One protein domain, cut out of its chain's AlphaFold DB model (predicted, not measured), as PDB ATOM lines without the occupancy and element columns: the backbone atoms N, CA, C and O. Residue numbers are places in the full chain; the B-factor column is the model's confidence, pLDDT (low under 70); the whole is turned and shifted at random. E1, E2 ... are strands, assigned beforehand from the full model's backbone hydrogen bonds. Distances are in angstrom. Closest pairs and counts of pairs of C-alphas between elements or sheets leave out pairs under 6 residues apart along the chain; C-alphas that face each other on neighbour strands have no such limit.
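Overview. This is residues 28 to 121 of the 169 residues of an uncharacterized protein of Ketogulonicigenium vulgare (strain WSH-001) (UniProt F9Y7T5). The model is a small barrel of eight strands, partly open, since E8 and E1, which should close the ring, meet only at a point. Three long bent strands side by side, E4, E5 and E6, make one wall, and the loops between them, around Asp 71 and Glu 87, lie at the two ends of the longest axis. The printed part has 94 residues with no named helix and eight named strands, E1 to E8 in order along the chain and round the ring, each antiparallel to the one before, a meander. The class is all strand. The whole is compact, with a radius of gyration of the C-alphas of 13.3 A and spans of 42 by 31 by 26 A.

Arrangement. E1, residues 28 to 30, and E2, residues 46 to 50, form an antiparallel hairpin at 158 degrees, with N 29 and O 47 2.9 A apart, within hydrogen-bond range. E2 is staggered: it pairs with E1 over residues 46 to 48 and with E3, residues 53 to 55, over residues 48 to 50, where N 53 and O 50 are 2.8 A apart. On the other side of E3 is E4, residues 59 to 68, with N 54 and O 61 at 2.8 A. E4 bends by 65 degrees at residue 65. Its hairpin partner E5, residues 74 to 83, bends by 53 degrees at residue 80; N 64 and O 78 are 2.8 A apart. E6, residues 90 to 100, bends by 59 degrees at residue 93 and forms a hairpin with E5, with N 79 and O 94 within hydrogen-bond range at 2.8 A. E7, residues 106 to 111, is antiparallel to E6 at 132 degrees, with N 108 and O 99 at 2.8 A. E8, residues 114 to 120, forms a hairpin with E7 at 162 degrees, with N 109 and O 116 at 2.8 A. E8 and E1 meet only at a point, where the C-alphas of Arg 120 and Tyr 29 face each other at 4.3 A. Among the pairs that stay apart are E2 and E6, and E4 and E8.

Along the chain. E1 begins at C-alpha 28 (-29.485, 16.859, 69.263) and measures 6.9 A; E2 measures 13.0 A and E3 6.4 A. E4 spans 24.6 A, E5 26.0 A and E6, the longest, 29.5 A, from C-alpha 90 (-13.654, 33.268, 60.741). E7 measures 16.2 A and E8 19.3 A, ending at C-alpha 120 (-28.548, 12.222, 72.967).

Size, cuts and confidence. The C-alphas of Asp 71 and Glu 87, the two farthest apart, are 42.7 A apart, while those of Ile 28 and Cys 121, the first and last printed, are 5.6 A apart. The link from E1 to E2, residues 31 to 45, is long; the one from E5 to E6 is short, and the others are tight. The printed part has no cut, and no printed residue is under 70 in pLDDT, with a mean of 94.7.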
ATOM      1  N   ILE A  28     -29.840  15.849  68.266       96.38
ATOM      2  CA  ILE A  28     -29.485  16.859  69.263       96.38
ATOM      3  C   ILE A  28     -28.817  16.152  70.437       96.38
ATOM      4  O   ILE A  28     -29.320  15.131  70.911       96.38
ATOM      5  N   TYR A  29     -27.693  16.692  70.905       96.38
ATOM      6  CA  TYR A  29     -26.899  16.083  71.965       96.38
ATOM      7  C   TYR A  29     -26.522  17.105  73.034       96.38
ATOM      8  O   TYR A  29     -25.982  18.170  72.733       96.38
ATOM      9  N   ARG A  30     -26.777  16.793  74.306       95.38
ATOM     10  CA  ARG A  30     -26.457  17.693  75.420       95.38
ATOM     11  C   ARG A  30     -24.949  17.788  75.633       95.38
ATOM     12  O   ARG A  30     -24.233  16.786  75.617       95.38
ATOM     13  N   GLN A  31     -24.460  19.003  75.877       92.62
ATOM     14  CA  GLN A  31     -23.027  19.255  76.068       92.62
ATOM     15  C   GLN A  31     -22.504  18.758  77.425       92.62
ATOM     16  O   GLN A  31     -21.316  18.498  77.579       92.62
ATOM     17  N   SER A  32     -23.388  18.619  78.416       91.19
ATOM     18  CA  SER A  32     -23.066  18.108  79.750       91.19
ATOM     19  C   SER A  32     -24.284  17.427  80.375       91.19
ATOM     20  O   SER A  32     -25.387  17.502  79.833       91.19
ATOM     21  N   ALA A  33     -24.111  16.813  81.550       87.75
ATOM     22  CA  ALA A  33     -25.212  16.197  82.297       87.75
ATOM     23  C   ALA A  33     -26.367  17.175  82.596       87.75
ATOM     24  O   ALA A  33     -27.522  16.759  82.621       87.75
ATOM     25  N   ASN A  34     -26.058  18.467  82.762       86.38
ATOM     26  CA  ASN A  34     -27.031  19.526  83.048       86.38
ATOM     27  C   ASN A  34     -27.385  20.363  81.805       86.38
ATOM     28  O   ASN A  34     -27.997  21.419  81.939       86.38
ATOM     29  N   GLY A  35     -26.953  19.939  80.612       90.00
ATOM     30  CA  GLY A  35     -27.177  20.689  79.379       90.00
ATOM     31  C   GLY A  35     -28.657  20.763  79.005       90.00
ATOM     32  O   GLY A  35     -29.354  19.748  79.054       90.00
ATOM     33  N   ILE A  36     -29.130  21.948  78.610       92.75
ATOM     34  CA  ILE A  36     -30.529  22.157  78.214       92.75
ATOM     35  C   ILE A  36     -30.701  21.809  76.732       92.75
ATOM     36  O   ILE A  36     -30.190  22.509  75.859       92.75
ATOM     37  N   CYS A  37     -31.448  20.740  76.448       93.38
ATOM     38  CA  CYS A  37     -31.625  20.198  75.095       93.38
ATOM     39  C   CYS A  37     -32.254  21.175  74.093       93.38
ATOM     40  O   CYS A  37     -31.905  21.158  72.917       93.38
ATOM     41  N   GLU A  38     -33.142  22.052  74.557       93.00
ATOM     42  CA  GLU A  38     -33.832  23.037  73.713       93.00
ATOM     43  C   GLU A  38     -32.919  24.198  73.279       93.00
ATOM     44  O   GLU A  38     -33.241  24.930  72.347       93.00
ATOM     45  N   HIS A  39     -31.769  24.375  73.935       93.50
ATOM     46  CA  HIS A  39     -30.855  25.491  73.694       93.50
ATOM     47  C   HIS A  39     -29.693  25.042  72.798       93.50
ATOM     48  O   HIS A  39     -28.566  24.839  73.251       93.50
ATOM     49  N   VAL A  40     -29.970  24.842  71.510       94.81
ATOM     50  CA  VAL A  40     -28.954  24.428  70.528       94.81
ATOM     51  C   VAL A  40     -27.965  25.563  70.256       94.81
ATOM     52  O   VAL A  40     -28.366  26.703  70.044       94.81
ATOM     53  N   GLY A  41     -26.668  25.249  70.243       91.31
ATOM     54  CA  GLY A  41     -25.599  26.198  69.911       91.31
ATOM     55  C   GLY A  41     -25.347  27.275  70.971       91.31
ATOM     56  O   GLY A  41     -24.613  28.231  70.730       91.31
ATOM     57  N   ALA A  42     -25.929  27.120  72.161       92.56
ATOM     58  CA  ALA A  42     -25.714  28.003  73.299       92.56
ATOM     59  C   ALA A  42     -24.778  27.368  74.336       92.56
ATOM     60  O   ALA A  42     -24.679  26.142  74.461       92.56
ATOM     61  N   GLN A  43     -24.113  28.209  75.131       90.44
ATOM     62  CA  GLN A  43     -23.341  27.735  76.279       90.44
ATOM     63  C   GLN A  43     -24.247  27.043  77.301       90.44
ATOM     64  O   GLN A  43     -25.301  27.561  77.660       90.44
ATOM     65  N   GLY A  44     -23.828  25.865  77.771       89.44
ATOM     66  CA  GLY A  44     -24.629  25.049  78.692       89.44
ATOM     67  C   GLY A  44     -25.862  24.401  78.049       89.44
ATOM     68  O   GLY A  44     -26.705  23.866  78.763       89.44
ATOM     69  N   GLY A  45     -25.979  24.438  76.722       94.00
ATOM     70  CA  GLY A  45     -27.087  23.856  75.977       94.00
ATOM     71  C   GLY A  45     -26.749  22.514  75.325       94.00
ATOM     72  O   GLY A  45     -26.111  21.634  75.920       94.00
ATOM     73  N   ALA A  46     -27.166  22.375  74.071       96.62
ATOM     74  CA  ALA A  46     -26.935  21.206  73.234       96.62
ATOM     75  C   ALA A  46     -26.205  21.567  71.936       96.62
ATOM     76  O   ALA A  46     -26.186  22.721  71.512       96.62
ATOM     77  N   ILE A  47     -25.582  20.570  71.320       97.12
ATOM     78  CA  ILE A  47     -25.148  20.616  69.925       97.12
ATOM     79  C   ILE A  47     -26.220  19.967  69.051       97.12
ATOM     80  O   ILE A  47     -27.002  19.141  69.532       97.12
ATOM     81  N   LYS A  48     -26.234  20.296  67.762       97.19
ATOM     82  CA  LYS A  48     -27.064  19.603  66.772       97.19
ATOM     83  C   LYS A  48     -26.201  19.125  65.617       97.19
ATOM     84  O   LYS A  48     -25.290  19.831  65.199       97.19
ATOM     85  N   ILE A  49     -26.512  17.948  65.100       97.25
ATOM     86  CA  ILE A  49     -26.018  17.467  63.815       97.25
ATOM     87  C   ILE A  49     -27.242  17.216  62.942       97.25
ATOM     88  O   ILE A  49     -28.166  16.520  63.363       97.25
ATOM     89  N   GLU A  50     -27.276  17.834  61.772       95.69
ATOM     90  CA  GLU A  50     -28.370  17.714  60.810       95.69
ATOM     91  C   GLU A  50     -27.797  17.907  59.410       95.69
ATOM     92  O   GLU A  50     -27.022  18.839  59.191       95.69
ATOM     93  N   ASP A  51     -28.125  17.009  58.481       92.38
ATOM     94  CA  ASP A  51     -27.711  17.102  57.077       92.38
ATOM     95  C   ASP A  51     -26.192  17.289  56.889       92.38
ATOM     96  O   ASP A  51     -25.719  18.032  56.028       92.38
ATOM     97  N   SER A  52     -25.389  16.586  57.700       94.50
ATOM     98  CA  SER A  52     -23.919  16.721  57.725       94.50
ATOM     99  C   SER A  52     -23.416  18.123  58.105       94.50
ATOM    100  O   SER A  52     -22.302  18.507  57.739       94.50
ATOM    101  N   ILE A  53     -24.203  18.891  58.854       96.69
ATOM    102  CA  ILE A  53     -23.793  20.155  59.465       96.69
ATOM    103  C   ILE A  53     -23.806  19.987  60.981       96.69
ATOM    104  O   ILE A  53     -24.816  19.620  61.578       96.69
ATOM    105  N   PHE A  54     -22.670  20.269  61.606       97.31
ATOM    106  CA  PHE A  54     -22.524  20.362  63.049       97.31
ATOM    107  C   PHE A  54     -22.770  21.803  63.498       97.31
ATOM    108  O   PHE A  54     -22.098  22.722  63.036       97.31
ATOM    109  N   TYR A  55     -23.699  21.980  64.430       96.81
ATOM    110  CA  TYR A  55     -24.017  23.243  65.084       96.81
ATOM    111  C   TYR A  55     -23.523  23.187  66.530       96.81
ATOM    112  O   TYR A  55     -24.130  22.532  67.387       96.81
ATOM    113  N   GLY A  56     -22.394  23.849  66.773       94.50
ATOM    114  CA  GLY A  56     -21.759  23.993  68.078       94.50
ATOM    115  C   GLY A  56     -22.055  25.347  68.718       94.50
ATOM    116  O   GLY A  56     -22.883  26.119  68.237       94.50
ATOM    117  N   VAL A  57     -21.375  25.649  69.824       93.69
ATOM    118  CA  VAL A  57     -21.509  26.957  70.480       93.69
ATOM    119  C   VAL A  57     -20.834  28.026  69.633       93.69
ATOM    120  O   VAL A  57     -19.616  28.016  69.516       93.69
ATOM    121  N   GLY A  58     -21.625  28.929  69.051       90.81
ATOM    122  CA  GLY A  58     -21.127  30.018  68.197       90.81
ATOM    123  C   GLY A  58     -20.616  29.582  66.819       90.81
ATOM    124  O   GLY A  58     -20.373  30.432  65.975       90.81
ATOM    125  N   ILE A  59     -20.517  28.276  66.562       94.88
ATOM    126  CA  ILE A  59     -19.850  27.733  65.376       94.88
ATOM    127  C   ILE A  59     -20.772  26.820  64.572       94.88
ATOM    128  O   ILE A  59     -21.578  26.068  65.131       94.88
ATOM    129  N   ALA A  60     -20.604  26.829  63.252       96.38
ATOM    130  CA  ALA A  60     -21.218  25.863  62.350       96.38
ATOM    131  C   ALA A  60     -20.151  25.228  61.457       96.38
ATOM    132  O   ALA A  60     -19.349  25.927  60.845       96.38
ATOM    133  N   CYS A  61     -20.151  23.901  61.356       97.88
ATOM    134  CA  CYS A  61     -19.158  23.164  60.585       97.88
ATOM    135  C   CYS A  61     -19.818  22.189  59.620       97.88
ATOM    136  O   CYS A  61     -20.584  21.316  60.027       97.88
ATOM    137  N   ARG A  62     -19.463  22.270  58.337       97.81
ATOM    138  CA  ARG A  62     -19.857  21.257  57.358       97.81
ATOM    139  C   ARG A  62     -18.948  20.042  57.503       97.81
ATOM    140  O   ARG A  62     -17.731  20.143  57.346       97.81
ATOM    141  N   MET A  63     -19.548  18.891  57.770       97.88
ATOM    142  CA  MET A  63     -18.869  17.608  57.893       97.88
ATOM    143  C   MET A  63     -18.624  17.050  56.492       97.88
ATOM    144  O   MET A  63     -19.550  16.795  55.724       97.88
ATOM    145  N   THR A  64     -17.361  16.880  56.122       97.38
ATOM    146  CA  THR A  64     -16.962  16.454  54.777       97.38
ATOM    147  C   THR A  64     -15.954  15.321  54.833       97.38
ATOM    148  O   THR A  64     -15.388  15.034  55.886       97.38
ATOM    149  N   ARG A  65     -15.706  14.695  53.676       97.50
ATOM    150  CA  ARG A  65     -14.646  13.690  53.494       97.50
ATOM    151  C   ARG A  65     -14.685  12.595  54.579       97.50
ATOM    152  O   ARG A  65     -13.702  12.454  55.309       97.50
ATOM    153  N   PRO A  66     -15.803  11.853  54.707       97.38
ATOM    154  CA  PRO A  66     -15.885  10.758  55.664       97.38
ATOM    155  C   PRO A  66     -14.805   9.718  55.362       97.38
ATOM    156  O   PRO A  66     -14.635   9.301  54.215       97.38
ATOM    157  N   VAL A  67     -14.081   9.313  56.398       98.00
ATOM    158  CA  VAL A  67     -13.131   8.203  56.363       98.00
ATOM    159  C   VAL A  67     -13.519   7.229  57.461       98.00
ATOM    160  O   VAL A  67     -13.478   7.584  58.640       98.00
ATOM    161  N   ASP A  68     -13.877   6.010  57.082       97.06
ATOM    162  CA  ASP A  68     -14.183   4.959  58.047       97.06
ATOM    163  C   ASP A  68     -12.925   4.552  58.816       97.06
ATOM    164  O   ASP A  68     -11.831   4.426  58.252       97.06
ATOM    165  N   VAL A  69     -13.079   4.353  60.123       96.75
ATOM    166  CA  VAL A  69     -12.009   3.851  60.982       96.75
ATOM    167  C   VAL A  69     -12.132   2.333  61.044       96.75
ATOM    168  O   VAL A  69     -13.148   1.799  61.478       96.75
ATOM    169  N   LEU A  70     -11.098   1.634  60.577       96.38
ATOM    170  CA  LEU A  70     -11.103   0.172  60.487       96.38
ATOM    171  C   LEU A  70     -11.342  -0.472  61.857       96.38
ATOM    172  O   LEU A  70     -10.735  -0.069  62.849       96.38
ATOM    173  N   ASP A  71     -12.214  -1.482  61.873       94.94
ATOM    174  CA  ASP A  71     -12.588  -2.267  63.055       94.94
ATOM    175  C   ASP A  71     -13.132  -1.433  64.234       94.94
ATOM    176  O   ASP A  71     -13.057  -1.842  65.394       94.94
ATOM    177  N   MET A  72     -13.715  -0.266  63.942       94.75
ATOM    178  CA  MET A  72     -14.367   0.614  64.912       94.75
ATOM    179  C   MET A  72     -15.706   1.125  64.361       94.75
ATOM    180  O   MET A  72     -15.837   1.373  63.166       94.75
ATOM    181  N   ASP A  73     -16.698   1.344  65.232       92.38
ATOM    182  CA  ASP A  73     -17.934   2.067  64.873       92.38
ATOM    183  C   ASP A  73     -17.685   3.583  64.916       92.38
ATOM    184  O   ASP A  73     -18.196   4.309  65.777       92.38
ATOM    185  N   ALA A  74     -16.779   4.037  64.046       96.94
ATOM    186  CA  ALA A  74     -16.311   5.409  64.014       96.94
ATOM    187  C   ALA A  74     -16.027   5.909  62.592       96.94
ATOM    188  O   ALA A  74     -15.508   5.189  61.738       96.94
ATOM    189  N   THR A  75     -16.296   7.194  62.373       98.31
ATOM    190  CA  THR A  75     -16.032   7.891  61.111       98.31
ATOM    191  C   THR A  75     -15.256   9.171  61.388       98.31
ATOM    192  O   THR A  75     -15.660  10.010  62.192       98.31
ATOM    193  N   LEU A  76     -14.131   9.346  60.704       98.31
ATOM    194  CA  LEU A  76     -13.303  10.541  60.766       98.31
ATOM    195  C   LEU A  76     -13.715  11.514  59.660       98.31
ATOM    196  O   LEU A  76     -13.560  11.216  58.477       98.31
ATOM    197  N   TYR A  77     -14.182  12.696  60.043       98.50
ATOM    198  CA  TYR A  77     -14.563  13.766  59.124       98.50
ATOM    199  C   TYR A  77     -13.505  14.863  59.063       98.50
ATOM    200  O   TYR A  77     -12.689  15.037  59.975       98.50
ATOM    201  N   THR A  78     -13.557  15.640  57.984       98.56
ATOM    202  CA  THR A  78     -13.030  17.001  57.971       98.56
ATOM    203  C   THR A  78     -14.165  18.001  58.160       98.56
ATOM    204  O   THR A  78     -15.119  18.020  57.381       98.56
ATOM    205  N   MET A  79     -14.035  18.822  59.192       98.25
ATOM    206  CA  MET A  79     -14.941  19.894  59.569       98.25
ATOM    207  C   MET A  79     -14.490  21.170  58.871       98.25
ATOM    208  O   MET A  79     -13.403  21.661  59.156       98.25
ATOM    209  N   GLU A  80     -15.300  21.687  57.952       98.25
ATOM    210  CA  GLU A  80     -15.097  23.017  57.369       98.25
ATOM    211  C   GLU A  80     -15.983  23.999  58.143       98.25
ATOM    212  O   GLU A  80     -17.206  23.992  57.967       98.25
ATOM    213  N   CYS A  81     -15.379  24.766  59.048       97.56
ATOM    214  CA  CYS A  81     -16.066  25.547  60.070       97.56
ATOM    215  C   CYS A  81     -16.135  27.041  59.752       97.56
ATOM    216  O   CYS A  81     -15.274  27.592  59.061       97.56
ATOM    217  N   VAL A  82     -17.178  27.671  60.289       96.69
ATOM    218  CA  VAL A  82     -17.415  29.113  60.280       96.69
ATOM    219  C   VAL A  82     -17.816  29.555  61.690       96.69
ATOM    220  O   VAL A  82     -18.695  28.932  62.295       96.69
ATOM    221  N   ASP A  83     -17.189  30.618  62.188       94.94
ATOM    222  CA  ASP A  83     -17.591  31.357  63.393       94.94
ATOM    223  C   ASP A  83     -18.024  32.771  62.985       94.94
ATOM    224  O   ASP A  83     -17.391  33.417  62.148       94.94
ATOM    225  N   GLY A  84     -19.129  33.243  63.552       87.94
ATOM    226  CA  GLY A  84     -19.731  34.523  63.195       87.94
ATOM    227  C   GLY A  84     -20.555  34.499  61.901       87.94
ATOM    228  O   GLY A  84     -20.921  33.455  61.364       87.94
ATOM    229  N   ASN A  85     -20.926  35.692  61.431       84.38
ATOM    230  CA  ASN A  85     -21.746  35.898  60.237       84.38
ATOM    231  C   ASN A  85     -21.215  37.091  59.434       84.38
ATOM    232  O   ASN A  85     -20.712  38.049  60.015       84.38
ATOM    233  N   GLY A  86     -21.436  37.085  58.118       83.25
ATOM    234  CA  GLY A  86     -21.080  38.209  57.248       83.25
ATOM    235  C   GLY A  86     -19.619  38.189  56.801       83.25
ATOM    236  O   GLY A  86     -19.020  37.126  56.678       83.25
ATOM    237  N   GLU A  87     -19.080  39.366  56.492       89.12
ATOM    238  CA  GLU A  87     -17.753  39.522  55.878       89.12
ATOM    239  C   GLU A  87     -16.595  39.249  56.853       89.12
ATOM    240  O   GLU A  87     -15.508  38.887  56.411       89.12
ATOM    241  N   ASP A  88     -16.849  39.357  58.159       90.62
ATOM    242  CA  ASP A  88     -15.865  39.151  59.231       90.62
ATOM    243  C   ASP A  88     -15.924  37.732  59.832       90.62
ATOM    244  O   ASP A  88     -15.480  37.512  60.956       90.62
ATOM    245  N   ALA A  89     -16.533  36.771  59.129       93.50
ATOM    246  CA  ALA A  89     -16.627  35.400  59.616       93.50
ATOM    247  C   ALA A  89     -15.262  34.694  59.564       93.50
ATOM    248  O   ALA A  89     -14.578  34.693  58.534       93.50
ATOM    249  N   ASP A  90     -14.886  34.046  60.666       96.44
ATOM    250  CA  ASP A  90     -13.654  33.268  60.741       96.44
ATOM    251  C   ASP A  90     -13.873  31.879  60.139       96.44
ATOM    252  O   ASP A  90     -14.842  31.184  60.454       96.44
ATOM    253  N   HIS A  91     -12.943  31.450  59.283       96.69
ATOM    254  CA  HIS A  91     -13.001  30.171  58.580       96.69
ATOM    255  C   HIS A  91     -11.794  29.301  58.914       96.69
ATOM    256  O   HIS A  91     -10.646  29.723  58.759       96.69
ATOM    257  N   TRP A  92     -12.036  28.050  59.297       96.88
ATOM    258  CA  TRP A  92     -10.966  27.077  59.515       96.88
ATOM    259  C   TRP A  92     -11.407  25.658  59.174       96.88
ATOM    260  O   TRP A  92     -12.584  25.368  58.963       96.88
ATOM    261  N   SER A  93     -10.418  24.768  59.105       97.69
ATOM    262  CA  SER A  93     -10.615  23.355  58.819       97.69
ATOM    263  C   SER A  93      -9.938  22.515  59.891       97.69
ATOM    264  O   SER A  93      -8.773  22.743  60.223       97.69
ATOM    265  N   GLU A  94     -10.647  21.526  60.420       97.25
ATOM    266  CA  GLU A  94     -10.109  20.603  61.418       97.25
ATOM    267  C   GLU A  94     -10.688  19.192  61.272       97.25
ATOM    268  O   GLU A  94     -11.569  18.940  60.452       97.25
ATOM    269  N   ARG A  95     -10.157  18.225  62.024       98.12
ATOM    270  CA  ARG A  95     -10.618  16.832  61.958       98.12
ATOM    271  C   ARG A  95     -11.315  16.432  63.244       98.12
ATOM    272  O   ARG A  95     -10.781  16.666  64.326       98.12
ATOM    273  N   VAL A  96     -12.443  15.744  63.093       98.31
ATOM    274  CA  VAL A  96     -13.166  15.129  64.205       98.31
ATOM    275  C   VAL A  96     -13.460  13.671  63.892       98.31
ATOM    276  O   VAL A  96     -13.944  13.339  62.809       98.31
ATOM    277  N   MET A  97     -13.142  12.789  64.832       98.50
ATOM    278  CA  MET A  97     -13.627  11.416  64.808       98.50
ATOM    279  C   MET A  97     -14.958  11.362  65.550       98.50
ATOM    280  O   MET A  97     -15.037  11.728  66.721       98.50
ATOM    281  N   MET A  98     -15.984  10.897  64.853       98.00
ATOM    282  CA  MET A  98     -17.302  10.600  65.396       98.00
ATOM    283  C   MET A  98     -17.356   9.123  65.759       98.00
ATOM    284  O   MET A  98     -16.968   8.289  64.947       98.00
ATOM    285  N   MET A  99     -17.841   8.800  66.951       97.56
ATOM    286  CA  MET A  99     -18.027   7.427  67.419       97.56
ATOM    287  C   MET A  99     -19.300   7.344  68.260       97.56
ATOM    288  O   MET A  99     -19.676   8.323  68.907       97.56
ATOM    289  N   ARG A 100     -19.978   6.196  68.278       95.12
ATOM    290  CA  ARG A 100     -21.114   5.994  69.192       95.12
ATOM    291  C   ARG A 100     -20.629   5.798  70.623       95.12
ATOM    292  O   ARG A 100     -19.611   5.151  70.866       95.12
ATOM    293  N   ASP A 101     -21.371   6.342  71.582       93.50
ATOM    294  CA  ASP A 101     -21.174   5.971  72.981       93.50
ATOM    295  C   ASP A 101     -21.683   4.533  73.193       93.50
ATOM    296  O   ASP A 101     -22.823   4.203  72.880       93.50
ATOM    297  N   ALA A 102     -20.816   3.653  73.696       92.19
ATOM    298  CA  ALA A 102     -21.155   2.255  73.954       92.19
ATOM    299  C   ALA A 102     -21.998   2.058  75.229       92.19
ATOM    300  O   ALA A 102     -22.539   0.975  75.448       92.19
ATOM    301  N   GLN A 103     -22.071   3.064  76.106       88.00
ATOM    302  CA  GLN A 103     -22.744   2.981  77.405       88.00
ATOM    303  C   GLN A 103     -24.116   3.656  77.420       88.00
ATOM    304  O   GLN A 103     -24.964   3.288  78.236       88.00
ATOM    305  N   ARG A 104     -24.327   4.671  76.578       87.31
ATOM    306  CA  ARG A 104     -25.566   5.457  76.499       87.31
ATOM    307  C   ARG A 104     -25.866   5.834  75.058       87.31
ATOM    308  O   ARG A 104     -24.967   5.864  74.230       87.31
ATOM    309  N   GLU A 105     -27.115   6.190  74.774       90.06
ATOM    310  CA  GLU A 105     -27.427   6.825  73.495       90.06
ATOM    311  C   GLU A 105     -26.733   8.188  73.416       90.06
ATOM    312  O   GLU A 105     -26.980   9.086  74.223       90.06
ATOM    313  N   GLY A 106     -25.822   8.336  72.459       93.81
ATOM    314  CA  GLY A 106     -24.996   9.525  72.339       93.81
ATOM    315  C   GLY A 106     -23.847   9.346  71.359       93.81
ATOM    316  O   GLY A 106     -23.701   8.308  70.708       93.81
ATOM    317  N   VAL A 107     -23.026  10.384  71.274       96.31
ATOM    318  CA  VAL A 107     -21.828  10.425  70.440       96.31
ATOM    319  C   VAL A 107     -20.614  10.805  71.272       96.31
ATOM    320  O   VAL A 107     -20.679  11.613  72.198       96.31
ATOM    321  N   ILE A 108     -19.481  10.223  70.914       97.50
ATOM    322  CA  ILE A 108     -18.158  10.639  71.351       97.50
ATOM    323  C   ILE A 108     -17.518  11.347  70.162       97.50
ATOM    324  O   ILE A 108     -17.361  10.765  69.089       97.50
ATOM    325  N   MET A 109     -17.164  12.611  70.362       97.62
ATOM    326  CA  MET A 109     -16.469  13.438  69.386       97.62
ATOM    327  C   MET A 109     -15.024  13.606  69.838       97.62
ATOM    328  O   MET A 109     -14.757  14.221  70.873       97.62
ATOM    329  N   VAL A 110     -14.092  13.038  69.078       98.06
ATOM    330  CA  VAL A 110     -12.656  13.150  69.346       98.06
ATOM    331  C   VAL A 110     -12.052  14.160  68.388       98.06
ATOM    332  O   VAL A 110     -11.993  13.942  67.178       98.06
ATOM    333  N   TRP A 111     -11.588  15.257  68.959       96.94
ATOM    334  CA  TRP A 111     -10.875  16.326  68.283       96.94
ATOM    335  C   TRP A 111      -9.372  16.179  68.530       96.94
ATOM    336  O   TRP A 111      -8.918  15.298  69.268       96.94
ATOM    337  N   ASN A 112      -8.569  17.058  67.932       94.38
ATOM    338  CA  ASN A 112      -7.130  17.058  68.161       94.38
ATOM    339  C   ASN A 112      -6.798  17.478  69.608       94.38
ATOM    340  O   ASN A 112      -6.726  18.663  69.923       94.38
ATOM    341  N   GLY A 113      -6.595  16.490  70.483       95.38
ATOM    342  CA  GLY A 113      -6.169  16.686  71.870       95.38
ATOM    343  C   GLY A 113      -7.283  16.621  72.918       95.38
ATOM    344  O   GLY A 113      -6.982  16.722  74.106       95.38
ATOM    345  N   TYR A 114      -8.544  16.420  72.528       95.38
ATOM    346  CA  TYR A 114      -9.651  16.281  73.478       95.38
ATOM    347  C   TYR A 114     -10.774  15.393  72.938       95.38
ATOM    348  O   TYR A 114     -11.006  15.306  71.734       95.38
ATOM    349  N   ALA A 115     -11.476  14.722  73.851       96.44
ATOM    350  CA  ALA A 115     -12.619  13.873  73.547       96.44
ATOM    351  C   ALA A 115     -13.818  14.319  74.383       96.44
ATOM    352  O   ALA A 115     -13.737  14.396  75.610       96.44
ATOM    353  N   LEU A 116     -14.925  14.614  73.710       95.00
ATOM    354  CA  LEU A 116     -16.165  15.059  74.328       95.00
ATOM    355  C   LEU A 116     -17.219  13.978  74.146       95.00
ATOM    356  O   LEU A 116     -17.394  13.445  73.052       95.00
ATOM    357  N   ARG A 117     -17.926  13.656  75.225       95.06
ATOM    358  CA  ARG A 117     -19.054  12.728  75.197       95.06
ATOM    359  C   ARG A 117     -20.340  13.527  75.307       95.06
ATOM    360  O   ARG A 117     -20.545  14.217  76.303       95.06
ATOM    361  N   HIS A 118     -21.194  13.406  74.304       95.56
ATOM    362  CA  HIS A 118     -22.482  14.072  74.239       95.56
ATOM    363  C   HIS A 118     -23.587  13.030  74.267       95.56
ATOM    364  O   HIS A 118     -23.667  12.156  73.408       95.56
ATOM    365  N   GLU A 119     -24.440  13.116  75.274       94.56
ATOM    366  CA  GLU A 119     -25.587  12.222  75.383       94.56
ATOM    367  C   GLU A 119     -26.709  12.749  74.490       94.56
ATOM    368  O   GLU A 119     -26.895  13.963  74.367       94.56
ATOM    369  N   ARG A 120     -27.437  11.849  73.835       94.94
ATOM    370  CA  ARG A 120     -28.548  12.222  72.967       94.94
ATOM    371  C   ARG A 120     -29.663  12.830  73.810       94.94
ATOM    372  O   ARG A 120     -29.938  12.384  74.921       94.94
ATOM    373  N   CYS A 121     -30.279  13.877  73.288       93.12
ATOM    374  CA  CYS A 121     -31.511  14.394  73.846       93.12
ATOM    375  C   CYS A 121     -32.658  13.473  73.432       93.12
ATOM    376  O   CYS A 121     -32.860  13.242  72.239       93.12
TER     377      CYS A 121